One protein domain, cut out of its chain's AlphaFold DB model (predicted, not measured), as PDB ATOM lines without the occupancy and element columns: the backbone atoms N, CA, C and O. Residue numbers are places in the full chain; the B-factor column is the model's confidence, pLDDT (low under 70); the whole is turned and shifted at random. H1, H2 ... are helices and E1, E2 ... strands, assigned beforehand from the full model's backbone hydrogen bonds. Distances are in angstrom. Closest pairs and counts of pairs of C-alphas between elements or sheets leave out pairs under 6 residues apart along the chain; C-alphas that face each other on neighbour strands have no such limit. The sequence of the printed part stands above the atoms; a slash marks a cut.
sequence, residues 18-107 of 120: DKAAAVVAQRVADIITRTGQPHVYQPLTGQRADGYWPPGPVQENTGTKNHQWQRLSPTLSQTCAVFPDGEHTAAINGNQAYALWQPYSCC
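Overview. This is residues 18 to 107 of the 120 residues of the protein "Putative exported protein" of Xenorhabdus innexi (UniProt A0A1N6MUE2). What is the shape? The domain has little regular structure: one helix, H1, packs over the two-stranded antiparallel hairpin E1-E2, nearer to E2, amid long loops. The loop at Asp 50 makes one far end. What is printed? There are 90 residues, with H1, E1 and E2 in that order; the class is mixed, with 26 residues in named elements. The whole is only just compact, close to loose, with a radius of gyration of the C-alphas of 14.2 A and spans of 45 by 32 by 20 A.

Along the chain. Where is the helix? H1, residues 18 to 32, is 21.1 A long from C-alpha 18 at (16.003, -4.236, 28.878). Where are the strands? E1 is residues 68 to 73, 15.8 A, and E2 residues 97 to 101, 13.2 A, ending at C-alpha 101 (17.675, -22.068, 22.895).

Arrangement. How do the strands pair? The hairpin E1 and E2 is antiparallel at 156 degrees, with N 70 and O 99 2.9 A apart, within hydrogen-bond range. Where is H1? Its closest C-alphas to E2 are those of Ala 25 and Tyr 98, 7.3 A apart. In H1 every O i to N i+4 pair is within hydrogen-bond range.

Size, cuts and confidence. How large is it? The C-alphas farthest apart, Asp 50 and Ile 92, are 46.2 A apart. Are there cuts or weak places? The printed part has no cut, both links are long, and residue 107 is under pLDDT 70.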
ATOM      1  N   ASP A  18      15.382  -3.060  29.492       92.88
ATOM      2  CA  ASP A  18      16.003  -4.236  28.878       92.88
ATOM      3  C   ASP A  18      16.252  -5.330  29.919       92.88
ATOM      4  O   ASP A  18      15.886  -6.494  29.733       92.88
ATOM      5  N   LYS A  19      16.799  -4.937  31.073       93.56
ATOM      6  CA  LYS A  19      17.008  -5.857  32.195       93.56
ATOM      7  C   LYS A  19      15.679  -6.382  32.732       93.56
ATOM      8  O   LYS A  19      15.593  -7.558  33.091       93.56
ATOM      9  N   ALA A  20      14.647  -5.537  32.781       93.00
ATOM     10  CA  ALA A  20      13.294  -5.935  33.156       93.00
ATOM     11  C   ALA A  20      12.767  -7.036  32.224       93.00
ATOM     12  O   ALA A  20      12.380  -8.111  32.692       93.00
ATOM     13  N   ALA A  21      12.813  -6.797  30.912       93.12
ATOM     14  CA  ALA A  21      12.329  -7.733  29.907       93.12
ATOM     15  C   ALA A  21      13.101  -9.063  29.925       93.12
ATOM     16  O   ALA A  21      12.481 -10.127  29.896       93.12
ATOM     17  N   ALA A  22      14.428  -9.027  30.082       93.62
ATOM     18  CA  ALA A  22      15.254 -10.227  30.212       93.62
ATOM     19  C   ALA A  22      14.887 -11.066  31.454       93.62
ATOM     20  O   ALA A  22      14.813 -12.295  31.384       93.62
ATOM     21  N   VAL A  23      14.602 -10.425  32.597       94.19
ATOM     22  CA  VAL A  23      14.145 -11.125  33.813       94.19
ATOM     23  C   VAL A  23      12.767 -11.751  33.605       94.19
ATOM     24  O   VAL A  23      12.546 -12.887  34.028       94.19
ATOM     25  N   VAL A  24      11.844 -11.050  32.944       94.19
ATOM     26  CA  VAL A  24      10.517 -11.596  32.615       94.19
ATOM     27  C   VAL A  24      10.646 -12.790  31.667       94.19
ATOM     28  O   VAL A  24      10.060 -13.835  31.944       94.19
ATOM     29  N   ALA A  25      11.467 -12.689  30.618       94.62
ATOM     30  CA  ALA A  25      11.747 -13.793  29.702       94.62
ATOM     31  C   ALA A  25      12.305 -15.018  30.447       94.62
ATOM     32  O   ALA A  25      11.815 -16.134  30.258       94.62
ATOM     33  N   GLN A  26      13.249 -14.805  31.371       95.25
ATOM     34  CA  GLN A  26      13.787 -15.876  32.206       95.25
ATOM     35  C   GLN A  26      12.706 -16.536  33.071       95.25
ATOM     36  O   GLN A  26      12.610 -17.758  33.096       95.25
ATOM     37  N   ARG A  27      11.850 -15.752  33.742       95.19
ATOM     38  CA  ARG A  27      10.744 -16.286  34.559       95.19
ATOM     39  C   ARG A  27       9.756 -17.098  33.725       95.19
ATOM     40  O   ARG A  27       9.285 -18.131  34.193       95.19
ATOM     41  N   VAL A  28       9.452 -16.650  32.506       94.88
ATOM     42  CA  VAL A  28       8.592 -17.385  31.569       94.88
ATOM     43  C   VAL A  28       9.227 -18.724  31.203       94.88
ATOM     44  O   VAL A  28       8.551 -19.745  31.300       94.88
ATOM     45  N   ALA A  29      10.520 -18.749  30.865       95.44
ATOM     46  CA  ALA A  29      11.245 -19.990  30.588       95.44
ATOM     47  C   ALA A  29      11.192 -20.963  31.776       95.44
ATOM     48  O   ALA A  29      10.934 -22.157  31.614       95.44
ATOM     49  N   ASP A  30      11.361 -20.439  32.984       94.62
ATOM     50  CA  ASP A  30      11.276 -21.186  34.233       94.62
ATOM     51  C   ASP A  30       9.876 -21.781  34.488       94.62
ATOM     52  O   ASP A  30       9.756 -22.873  35.048       94.62
ATOM     53  N   ILE A  31       8.810 -21.083  34.071       95.44
ATOM     54  CA  ILE A  31       7.424 -21.562  34.172       95.44
ATOM     55  C   ILE A  31       7.171 -22.670  33.149       95.44
ATOM     56  O   ILE A  31       6.760 -23.770  33.514       95.44
ATOM     57  N   ILE A  32       7.432 -22.395  31.871       95.38
ATOM     58  CA  ILE A  32       7.027 -23.286  30.776       95.38
ATOM     59  C   ILE A  32       7.870 -24.561  30.711       95.38
ATOM     60  O   ILE A  32       7.376 -25.584  30.253       95.38
ATOM     61  N   THR A  33       9.112 -24.550  31.197       95.50
ATOM     62  CA  THR A  33       9.988 -25.740  31.178       95.50
ATOM     63  C   THR A  33       9.851 -26.630  32.420       95.50
ATOM     64  O   THR A  33      10.591 -27.605  32.570       95.50
ATOM     65  N   ARG A  34       8.903 -26.329  33.317       94.56
ATOM     66  CA  ARG A  34       8.619 -27.100  34.537       94.56
ATOM     67  C   ARG A  34       7.152 -27.505  34.596       94.56
ATOM     68  O   ARG A  34       6.275 -26.828  34.070       94.56
ATOM     69  N   THR A  35       6.863 -28.588  35.304       93.19
ATOM     70  CA  THR A  35       5.494 -28.974  35.671       93.19
ATOM     71  C   THR A  35       5.164 -28.498  37.090       93.19
ATOM     72  O   THR A  35       6.063 -28.195  37.880       93.19
ATOM     73  N   GLY A  36       3.871 -28.382  37.409       91.75
ATOM     74  CA  GLY A  36       3.399 -28.051  38.760       91.75
ATOM     75  C   GLY A  36       3.709 -26.627  39.230       91.75
ATOM     76  O   GLY A  36       3.791 -26.392  40.433       91.75
ATOM     77  N   GLN A  37       3.916 -25.680  38.313       93.12
ATOM     78  CA  GLN A  37       4.054 -24.270  38.683       93.12
ATOM     79  C   GLN A  37       2.683 -23.698  39.084       93.12
ATOM     80  O   GLN A  37       1.683 -24.086  38.477       93.12
ATOM     81  N   PRO A  38       2.600 -22.802  40.087       92.00
ATOM     82  CA  PRO A  38       1.343 -22.210  40.559       92.00
ATOM     83  C   PRO A  38       0.807 -21.141  39.583       92.00
ATOM     84  O   PRO A  38       0.589 -19.987  39.948       92.00
ATOM     85  N   HIS A  39       0.613 -21.534  38.323       91.56
ATOM     86  CA  HIS A  39       0.217 -20.695  37.194       91.56
ATOM     87  C   HIS A  39      -0.757 -21.463  36.291       91.56
ATOM     88  O   HIS A  39      -0.793 -22.693  36.304       91.56
ATOM     89  N   VAL A  40      -1.521 -20.747  35.461       93.19
ATOM     90  CA  VAL A  40      -2.288 -21.342  34.354       93.19
ATOM     91  C   VAL A  40      -1.425 -21.270  33.100       93.19
ATOM     92  O   VAL A  40      -1.150 -20.179  32.603       93.19
ATOM     93  N   TYR A  41      -0.944 -22.415  32.618       93.50
ATOM     94  CA  TYR A  41      -0.001 -22.488  31.502       93.50
ATOM     95  C   TYR A  41       0.003 -23.881  30.866       93.50
ATOM     96  O   TYR A  41      -0.448 -24.854  31.470       93.50
ATOM     97  N   GLN A  42       0.564 -23.972  29.661       94.44
ATOM     98  CA  GLN A  42       0.908 -25.240  29.028       94.44
ATOM     99  C   GLN A  42       2.409 -25.505  29.230       94.44
ATOM    100  O   GLN A  42       3.224 -24.721  28.736       94.44
ATOM    101  N   PRO A  43       2.805 -26.591  29.918       94.38
ATOM    102  CA  PRO A  43       4.207 -26.979  29.993       94.38
ATOM    103  C   PRO A  43       4.750 -27.344  28.605       94.38
ATOM    104  O   PRO A  43       4.150 -28.141  27.882       94.38
ATOM    105  N   LEU A  44       5.913 -26.794  28.262       93.00
ATOM    106  CA  LEU A  44       6.711 -27.121  27.080       93.00
ATOM    107  C   LEU A  44       7.815 -28.119  27.452       93.00
ATOM    108  O   LEU A  44       9.003 -27.893  27.235       93.00
ATOM    109  N   THR A  45       7.411 -29.230  28.059       90.88
ATOM    110  CA  THR A  45       8.308 -30.324  28.443       90.88
ATOM    111  C   THR A  45       8.151 -31.485  27.469       90.88
ATOM    112  O   THR A  45       7.042 -31.993  27.291       90.88
ATOM    113  N   GLY A  46       9.248 -31.935  26.861       86.88
ATOM    114  CA  GLY A  46       9.229 -33.132  26.024       86.88
ATOM    115  C   GLY A  46       9.108 -34.413  26.854       86.88
ATOM    116  O   GLY A  46       9.608 -34.491  27.978       86.88
ATOM    117  N   GLN A  47       8.486 -35.446  26.285       87.94
ATOM    118  CA  GLN A  47       8.499 -36.788  26.866       87.94
ATOM    119  C   GLN A  47       9.757 -37.526  26.422       87.94
ATOM    120  O   GLN A  47       9.984 -37.717  25.232       87.94
ATOM    121  N   ARG A  48      10.585 -37.936  27.381       86.25
ATOM    122  CA  ARG A  48      11.810 -38.687  27.100       86.25
ATOM    123  C   ARG A  48      11.473 -40.055  26.502       86.25
ATOM    124  O   ARG A  48      10.663 -40.784  27.067       86.25
ATOM    125  N   ALA A  49      12.167 -40.421  25.431       84.69
ATOM    126  CA  ALA A  49      12.117 -41.747  24.823       84.69
ATOM    127  C   ALA A  49      13.528 -42.184  24.402       84.69
ATOM    128  O   ALA A  49      14.437 -41.358  24.288       84.69
ATOM    129  N   ASP A  50      13.740 -43.478  24.168       81.56
ATOM    130  CA  ASP A  50      15.016 -43.944  23.624       81.56
ATOM    131  C   ASP A  50      15.252 -43.313  22.244       81.56
ATOM    132  O   ASP A  50      14.412 -43.392  21.351       81.56
ATOM    133  N   GLY A  51      16.384 -42.622  22.089       79.06
ATOM    134  CA  GLY A  51      16.693 -41.827  20.896       79.06
ATOM    135  C   GLY A  51      16.284 -40.350  20.987       79.06
ATOM    136  O   GLY A  51      16.794 -39.546  20.206       79.06
ATOM    137  N   TYR A  52      15.445 -39.967  21.957       83.44
ATOM    138  CA  TYR A  52      14.963 -38.598  22.159       83.44
ATOM    139  C   TYR A  52      15.083 -38.163  23.627       83.44
ATOM    140  O   TYR A  52      14.276 -38.520  24.491       83.44
ATOM    141  N   TRP A  53      16.095 -37.341  23.908       87.00
ATOM    142  CA  TRP A  53      16.311 -36.743  25.222       87.00
ATOM    143  C   TRP A  53      16.020 -35.242  25.147       87.00
ATOM    144  O   TRP A  53      16.914 -34.464  24.790       87.00
ATOM    145  N   PRO A  54      14.773 -34.829  25.449       90.00
ATOM    146  CA  PRO A  54      14.432 -33.418  25.512       90.00
ATOM    147  C   PRO A  54      15.272 -32.724  26.592       90.00
ATOM    148  O   PRO A  54      15.728 -33.381  27.538       90.00
ATOM    149  N   PRO A  55      15.492 -31.407  26.464       92.69
ATOM    150  CA  PRO A  55      16.225 -30.656  27.465       92.69
ATOM    151  C   PRO A  55      15.515 -30.736  28.819       92.69
ATOM    152  O   PRO A  55      14.286 -30.816  28.905       92.69
ATOM    153  N   GLY A  56      16.308 -30.704  29.888       92.38
ATOM    154  CA  GLY A  56      15.771 -30.527  31.232       92.38
ATOM    155  C   GLY A  56      15.167 -29.128  31.425       92.38
ATOM    156  O   GLY A  56      15.309 -28.262  30.555       92.38
ATOM    157  N   PRO A  57      14.532 -28.881  32.583       94.88
ATOM    158  CA  PRO A  57      14.055 -27.555  32.942       94.88
ATOM    159  C   PRO A  57      15.155 -26.504  32.858       94.88
ATOM    160  O   PRO A  57      16.332 -26.802  33.102       94.88
ATOM    161  N   VAL A  58      14.767 -25.268  32.559       95.06
ATOM    162  CA  VAL A  58      15.696 -24.144  32.592       95.06
ATOM    163  C   VAL A  58      16.267 -23.985  34.000       95.06
ATOM    164  O   VAL A  58      15.550 -24.061  34.999       95.06
ATOM    165  N   GLN A  59      17.587 -23.835  34.068       93.75
ATOM    166  CA  GLN A  59      18.337 -23.641  35.297       93.75
ATOM    167  C   GLN A  59      19.349 -22.516  35.103       93.75
ATOM    168  O   GLN A  59      20.158 -22.523  34.176       93.75
ATOM    169  N   GLU A  60      19.296 -21.539  35.995       90.69
ATOM    170  CA  GLU A  60      20.166 -20.377  35.976       90.69
ATOM    171  C   GLU A  60      21.571 -20.717  36.473       90.69
ATOM    172  O   GLU A  60      21.794 -21.691  37.191       90.69
ATOM    173  N   ASN A  61      22.533 -19.865  36.116       89.12
ATOM    174  CA  ASN A  61      23.930 -19.967  36.551       89.12
ATOM    175  C   ASN A  61      24.650 -21.260  36.107       89.12
ATOM    176  O   ASN A  61      25.685 -21.619  36.661       89.12
ATOM    177  N   THR A  62      24.160 -21.937  35.066       91.25
ATOM    178  CA  THR A  62      24.820 -23.110  34.461       91.25
ATOM    179  C   THR A  62      25.764 -22.759  33.304       91.25
ATOM    180  O   THR A  62      26.244 -23.653  32.600       91.25
ATOM    181  N   GLY A  63      25.980 -21.467  33.038       89.69
ATOM    182  CA  GLY A  63      26.605 -21.002  31.798       89.69
ATOM    183  C   GLY A  63      25.805 -21.461  30.575       89.69
ATOM    184  O   GLY A  63      24.581 -21.513  30.617       89.69
ATOM    185  N   THR A  64      26.494 -21.861  29.506       91.69
ATOM    186  CA  THR A  64      25.887 -22.258  28.219       91.69
ATOM    187  C   THR A  64      25.349 -23.694  28.179       91.69
ATOM    188  O   THR A  64      24.862 -24.142  27.144       91.69
ATOM    189  N   LYS A  65      25.436 -24.445  29.288       92.00
ATOM    190  CA  LYS A  65      25.116 -25.883  29.320       92.00
ATOM    191  C   LYS A  65      23.619 -26.201  29.285       92.00
ATOM    192  O   LYS A  65      23.260 -27.294  28.864       92.00
ATOM    193  N   ASN A  66      22.768 -25.305  29.780       94.56
ATOM    194  CA  ASN A  66      21.333 -25.566  29.953       94.56
ATOM    195  C   ASN A  66      20.468 -24.802  28.950       94.56
ATOM    196  O   ASN A  66      19.559 -25.383  28.366       94.56
ATOM    197  N   HIS A  67      20.739 -23.513  28.764       95.62
ATOM    198  CA  HIS A  67      20.022 -22.683  27.811       95.62
ATOM    199  C   HIS A  67      20.846 -21.455  27.424       95.62
ATOM    200  O   HIS A  67      21.809 -21.090  28.102       95.62
ATOM    201  N   GLN A  68      20.449 -20.831  26.322       96.56
ATOM    202  CA  GLN A  68      20.934 -19.537  25.867       96.56
ATOM    203  C   GLN A  68      19.761 -18.731  25.301       96.56
ATOM    204  O   GLN A  68      18.721 -19.282  24.942       96.56
ATOM    205  N   TRP A  69      19.955 -17.427  25.201       97.31
ATOM    206  CA  TRP A  69      18.997 -16.469  24.683       97.31
ATOM    207  C   TRP A  69      19.545 -15.805  23.427       97.31
ATOM    208  O   TRP A  69      20.710 -15.413  23.380       97.31
ATOM    209  N   GLN A  70      18.697 -15.653  22.417       97.44
ATOM    210  CA  GLN A  70      18.970 -14.808  21.258       97.44
ATOM    211  C   GLN A  70      18.009 -13.622  21.277       97.44
ATOM    212  O   GLN A  70      16.795 -13.803  21.340       97.44
ATOM    213  N   ARG A  71      18.550 -12.409  21.194       96.50
ATOM    214  CA  ARG A  71      17.764 -11.173  21.103       96.50
ATOM    215  C   ARG A  71      17.200 -11.013  19.693       96.50
ATOM    216  O   ARG A  71      17.948 -11.118  18.724       96.50
ATOM    217  N   LEU A  72      15.896 -10.770  19.585       96.69
ATOM    218  CA  LEU A  72      15.185 -10.602  18.312       96.69
ATOM    219  C   LEU A  72      14.709  -9.158  18.096       96.69
ATOM    220  O   LEU A  72      14.740  -8.667  16.973       96.69
ATOM    221  N   SER A  73      14.276  -8.485  19.165       95.94
ATOM    222  CA  SER A  73      13.769  -7.105  19.162       95.94
ATOM    223  C   SER A  73      14.319  -6.353  20.380       95.94
ATOM    224  O   SER A  73      14.393  -6.965  21.451       95.94
ATOM    225  N   PRO A  74      14.685  -5.059  20.263       95.19
ATOM    226  CA  PRO A  74      14.522  -4.187  19.086       95.19
ATOM    227  C   PRO A  74      15.628  -4.333  18.033       95.19
ATOM    228  O   PRO A  74      15.468  -3.893  16.898       95.19
ATOM    229  N   THR A  75      16.752  -4.952  18.391       94.12
ATOM    230  CA  THR A  75      17.867  -5.221  17.481       94.12
ATOM    231  C   THR A  75      18.136  -6.716  17.458       94.12
ATOM    232  O   THR A  75      18.317  -7.341  18.503       94.12
ATOM    233  N   LEU A  76      18.147  -7.295  16.259       95.56
ATOM    234  CA  LEU A  76      18.413  -8.714  16.067       95.56
ATOM    235  C   LEU A  76      19.886  -9.024  16.361       95.56
ATOM    236  O   LEU A  76      20.780  -8.485  15.707       95.56
ATOM    237  N   SER A  77      20.128  -9.950  17.287       95.88
ATOM    238  CA  SER A  77      21.443 -10.550  17.498       95.88
ATOM    239  C   SER A  77      21.626 -11.778  16.606       95.88
ATOM    240  O   SER A  77      20.748 -12.640  16.518       95.88
ATOM    241  N   GLN A  78      22.801 -11.886  15.984       96.06
ATOM    242  CA  GLN A  78      23.222 -13.076  15.230       96.06
ATOM    243  C   GLN A  78      23.880 -14.141  16.122       96.06
ATOM    244  O   GLN A  78      24.251 -15.211  15.647       96.06
ATOM    245  N   THR A  79      24.039 -13.858  17.414       95.25
ATOM    246  CA  THR A  79      24.644 -14.764  18.391       95.25
ATOM    247  C   THR A  79      23.705 -15.009  19.567       95.25
ATOM    248  O   THR A  79      22.804 -14.215  19.857       95.25
ATOM    249  N   CYS A  80      23.925 -16.135  20.242       95.38
ATOM    250  CA  CYS A  80      23.259 -16.468  21.494       95.38
ATOM    251  C   CYS A  80      24.145 -16.065  22.679       95.38
ATOM    252  O   CYS A  80      25.373 -16.110  22.585       95.38
ATOM    253  N   ALA A  81      23.520 -15.711  23.796       95.38
ATOM    254  CA  ALA A  81      24.202 -15.359  25.032       95.38
ATOM    255  C   ALA A  81      23.447 -15.892  26.254       95.38
ATOM    256  O   ALA A  81      22.311 -16.352  26.165       95.38
ATOM    257  N   VAL A  82      24.085 -15.841  27.417       95.00
ATOM    258  CA  VAL A  82      23.444 -16.134  28.703       95.00
ATOM    259  C   VAL A  82      23.348 -14.822  29.460       95.00
ATOM    260  O   VAL A  82      24.341 -14.110  29.561       95.00
ATOM    261  N   PHE A  83      22.180 -14.504  30.014       93.31
ATOM    262  CA  PHE A  83      22.042 -13.303  30.831       93.31
ATOM    263  C   PHE A  83      22.866 -13.420  32.121       93.31
ATOM    264  O   PHE A  83      22.800 -14.453  32.799       93.31
ATOM    265  N   PRO A  84      23.550 -12.355  32.576       93.12
ATOM    266  CA  PRO A  84      23.767 -11.045  31.946       93.12
ATOM    267  C   PRO A  84      24.588 -11.068  30.652       93.12
ATOM    268  O   PRO A  84      25.684 -11.618  30.656       93.12
ATOM    269  N   ASP A  85      24.126 -10.391  29.598       92.88
ATOM    270  CA  ASP A  85      24.816 -10.318  28.299       92.88
ATOM    271  C   ASP A  85      25.222  -8.892  27.870       92.88
ATOM    272  O   ASP A  85      25.358  -8.614  26.681       92.88
ATOM    273  N   GLY A  86      25.459  -7.996  28.834       90.69
ATOM    274  CA  GLY A  86      25.931  -6.623  28.596       90.69
ATOM    275  C   GLY A  86      24.820  -5.569  28.545       90.69
ATOM    276  O   GLY A  86      23.728  -5.785  29.061       90.69
ATOM    277  N   GLU A  87      25.118  -4.405  27.971       89.88
ATOM    278  CA  GLU A  87      24.148  -3.316  27.796       89.88
ATOM    279  C   GLU A  87      23.497  -3.390  26.418       89.88
ATOM    280  O   GLU A  87      24.179  -3.577  25.410       89.88
ATOM    281  N   HIS A  88      22.175  -3.226  26.380       91.94
ATOM    282  CA  HIS A  88      21.382  -3.279  25.156       91.94
ATOM    283  C   HIS A  88      20.314  -2.193  25.172       91.94
ATOM    284  O   HIS A  88      19.793  -1.822  26.223       91.94
ATOM    285  N   THR A  89      19.966  -1.694  23.990       91.88
ATOM    286  CA  THR A  89      18.910  -0.694  23.841       91.88
ATOM    287  C   THR A  89      17.548  -1.330  24.105       91.88
ATOM    288  O   THR A  89      17.166  -2.291  23.433       91.88
ATOM    289  N   ALA A  90      16.794  -0.772  25.051       92.25
ATOM    290  CA  ALA A  90      15.418  -1.178  25.298       92.25
ATOM    291  C   ALA A  90      14.508  -0.848  24.101       92.25
ATOM    292  O   ALA A  90      14.716   0.130  23.378       92.25
ATOM    293  N   ALA A  91      13.473  -1.662  23.888       93.06
ATOM    294  CA  ALA A  91      12.473  -1.370  22.868       93.06
ATOM    295  C   ALA A  91      11.640  -0.150  23.295       93.06
ATOM    296  O   ALA A  91      11.138  -0.116  24.414       93.06
ATOM    297  N   ILE A  92      11.434   0.821  22.397       90.69
ATOM    298  CA  ILE A  92      10.691   2.070  22.693       90.69
ATOM    299  C   ILE A  92       9.267   1.786  23.203       90.69
ATOM    300  O   ILE A  92       8.717   2.539  23.998       90.69
ATOM    301  N   ASN A  93       8.663   0.695  22.736       90.62
ATOM    302  CA  ASN A  93       7.322   0.256  23.116       90.62
ATOM    303  C   ASN A  93       7.312  -0.813  24.225       90.62
ATOM    304  O   ASN A  93       6.254  -1.379  24.483       90.62
ATOM    305  N   GLY A  94       8.464  -1.145  24.821       86.19
ATOM    306  CA  GLY A  94       8.587  -2.214  25.818       86.19
ATOM    307  C   GLY A  94       8.358  -3.632  25.275       86.19
ATOM    308  O   GLY A  94       8.176  -4.561  26.057       86.19
ATOM    309  N   ASN A  95       8.349  -3.816  23.947       90.19
ATOM    310  CA  ASN A  95       8.131  -5.116  23.304       90.19
ATOM    311  C   ASN A  95       9.454  -5.746  22.847       90.19
ATOM    312  O   ASN A  95       9.697  -5.965  21.652       90.19
ATOM    313  N   GLN A  96      10.335  -6.031  23.803       94.00
ATOM    314  CA  GLN A  96      11.506  -6.867  23.565       94.00
ATOM    315  C   GLN A  96      11.075  -8.306  23.266       94.00
ATOM    316  O   GLN A  96      10.107  -8.825  23.824       94.00
ATOM    317  N   ALA A  97      11.825  -8.967  22.392       95.75
ATOM    318  CA  ALA A  97      11.576 -10.352  22.023       95.75
ATOM    319  C   ALA A  97      12.877 -11.146  22.074       95.75
ATOM    320  O   ALA A  97      13.922 -10.680  21.611       95.75
ATOM    321  N   TYR A  98      12.785 -12.363  22.603       97.06
ATOM    322  CA  TYR A  98      13.911 -13.268  22.779       97.06
ATOM    323  C   TYR A  98      13.526 -14.665  22.291       97.06
ATOM    324  O   TYR A  98      12.409 -15.121  22.534       97.06
ATOM    325  N   ALA A  99      14.455 -15.363  21.643       97.44
ATOM    326  CA  ALA A  99      14.352 -16.798  21.408       97.44
ATOM    327  C   ALA A  99      15.115 -17.561  22.496       97.44
ATOM    328  O   ALA A  99      16.266 -17.233  22.799       97.44
ATOM    329  N   LEU A 100      14.468 -18.582  23.062       96.94
ATOM    330  CA  LEU A 100      15.065 -19.511  24.018       96.94
ATOM    331  C   LEU A 100      15.659 -20.706  23.271       96.94
ATOM    332  O   LEU A 100      14.944 -21.442  22.592       96.94
ATOM    333  N   TRP A 101      16.952 -20.937  23.460       95.56
ATOM    334  CA  TRP A 101      17.675 -22.068  22.895       95.56
ATOM    335  C   TRP A 101      18.056 -23.047  23.998       95.56
ATOM    336  O   TRP A 101      18.737 -22.672  24.950       95.56
ATOM    337  N   GLN A 102      17.655 -24.312  23.859       94.31
ATOM    338  CA  GLN A 102      18.010 -25.386  24.788       94.31
ATOM    339  C   GLN A 102      18.681 -26.550  24.042       94.31
ATOM    340  O   GLN A 102      18.259 -26.889  22.933       94.31
ATOM    341  N   PRO A 103      19.713 -27.186  24.623       90.69
ATOM    342  CA  PRO A 103      20.421 -28.276  23.982       90.69
ATOM    343  C   PRO A 103      19.623 -29.572  24.101       90.69
ATOM    344  O   PRO A 103      19.403 -30.103  25.191       90.69
ATOM    345  N   TYR A 104      19.238 -30.119  22.955       85.62
ATOM    346  CA  TYR A 104      18.726 -31.479  22.872       85.62
ATOM    347  C   TYR A 104      19.898 -32.448  22.850       85.62
ATOM    348  O   TYR A 104      20.870 -32.255  22.120       85.62
ATOM    349  N   SER A 105      19.795 -33.519  23.629       78.44
ATOM    350  CA  SER A 105      20.711 -34.645  23.485       78.44
ATOM    351  C   SER A 105      20.064 -35.648  22.531       78.44
ATOM    352  O   SER A 105      18.978 -36.157  22.792       78.44
ATOM    353  N   CYS A 106      20.700 -35.919  21.395       71.06
ATOM    354  CA  CYS A 106      20.266 -36.945  20.446       71.06
ATOM    355  C   CYS A 106      21.408 -37.924  20.176       71.06
ATOM    356  O   CYS A 106      22.543 -37.721  20.611       71.06
ATOM    357  N   CYS A 107      21.117 -38.955  19.387       65.44
ATOM    358  CA  CYS A 107      22.124 -39.587  18.536       65.44
ATOM    359  C   CYS A 107      23.230 -40.396  19.243       65.44
ATOM    360  O   CYS A 107      24.111 -40.939  18.577       65.44
TER     361      CYS A 107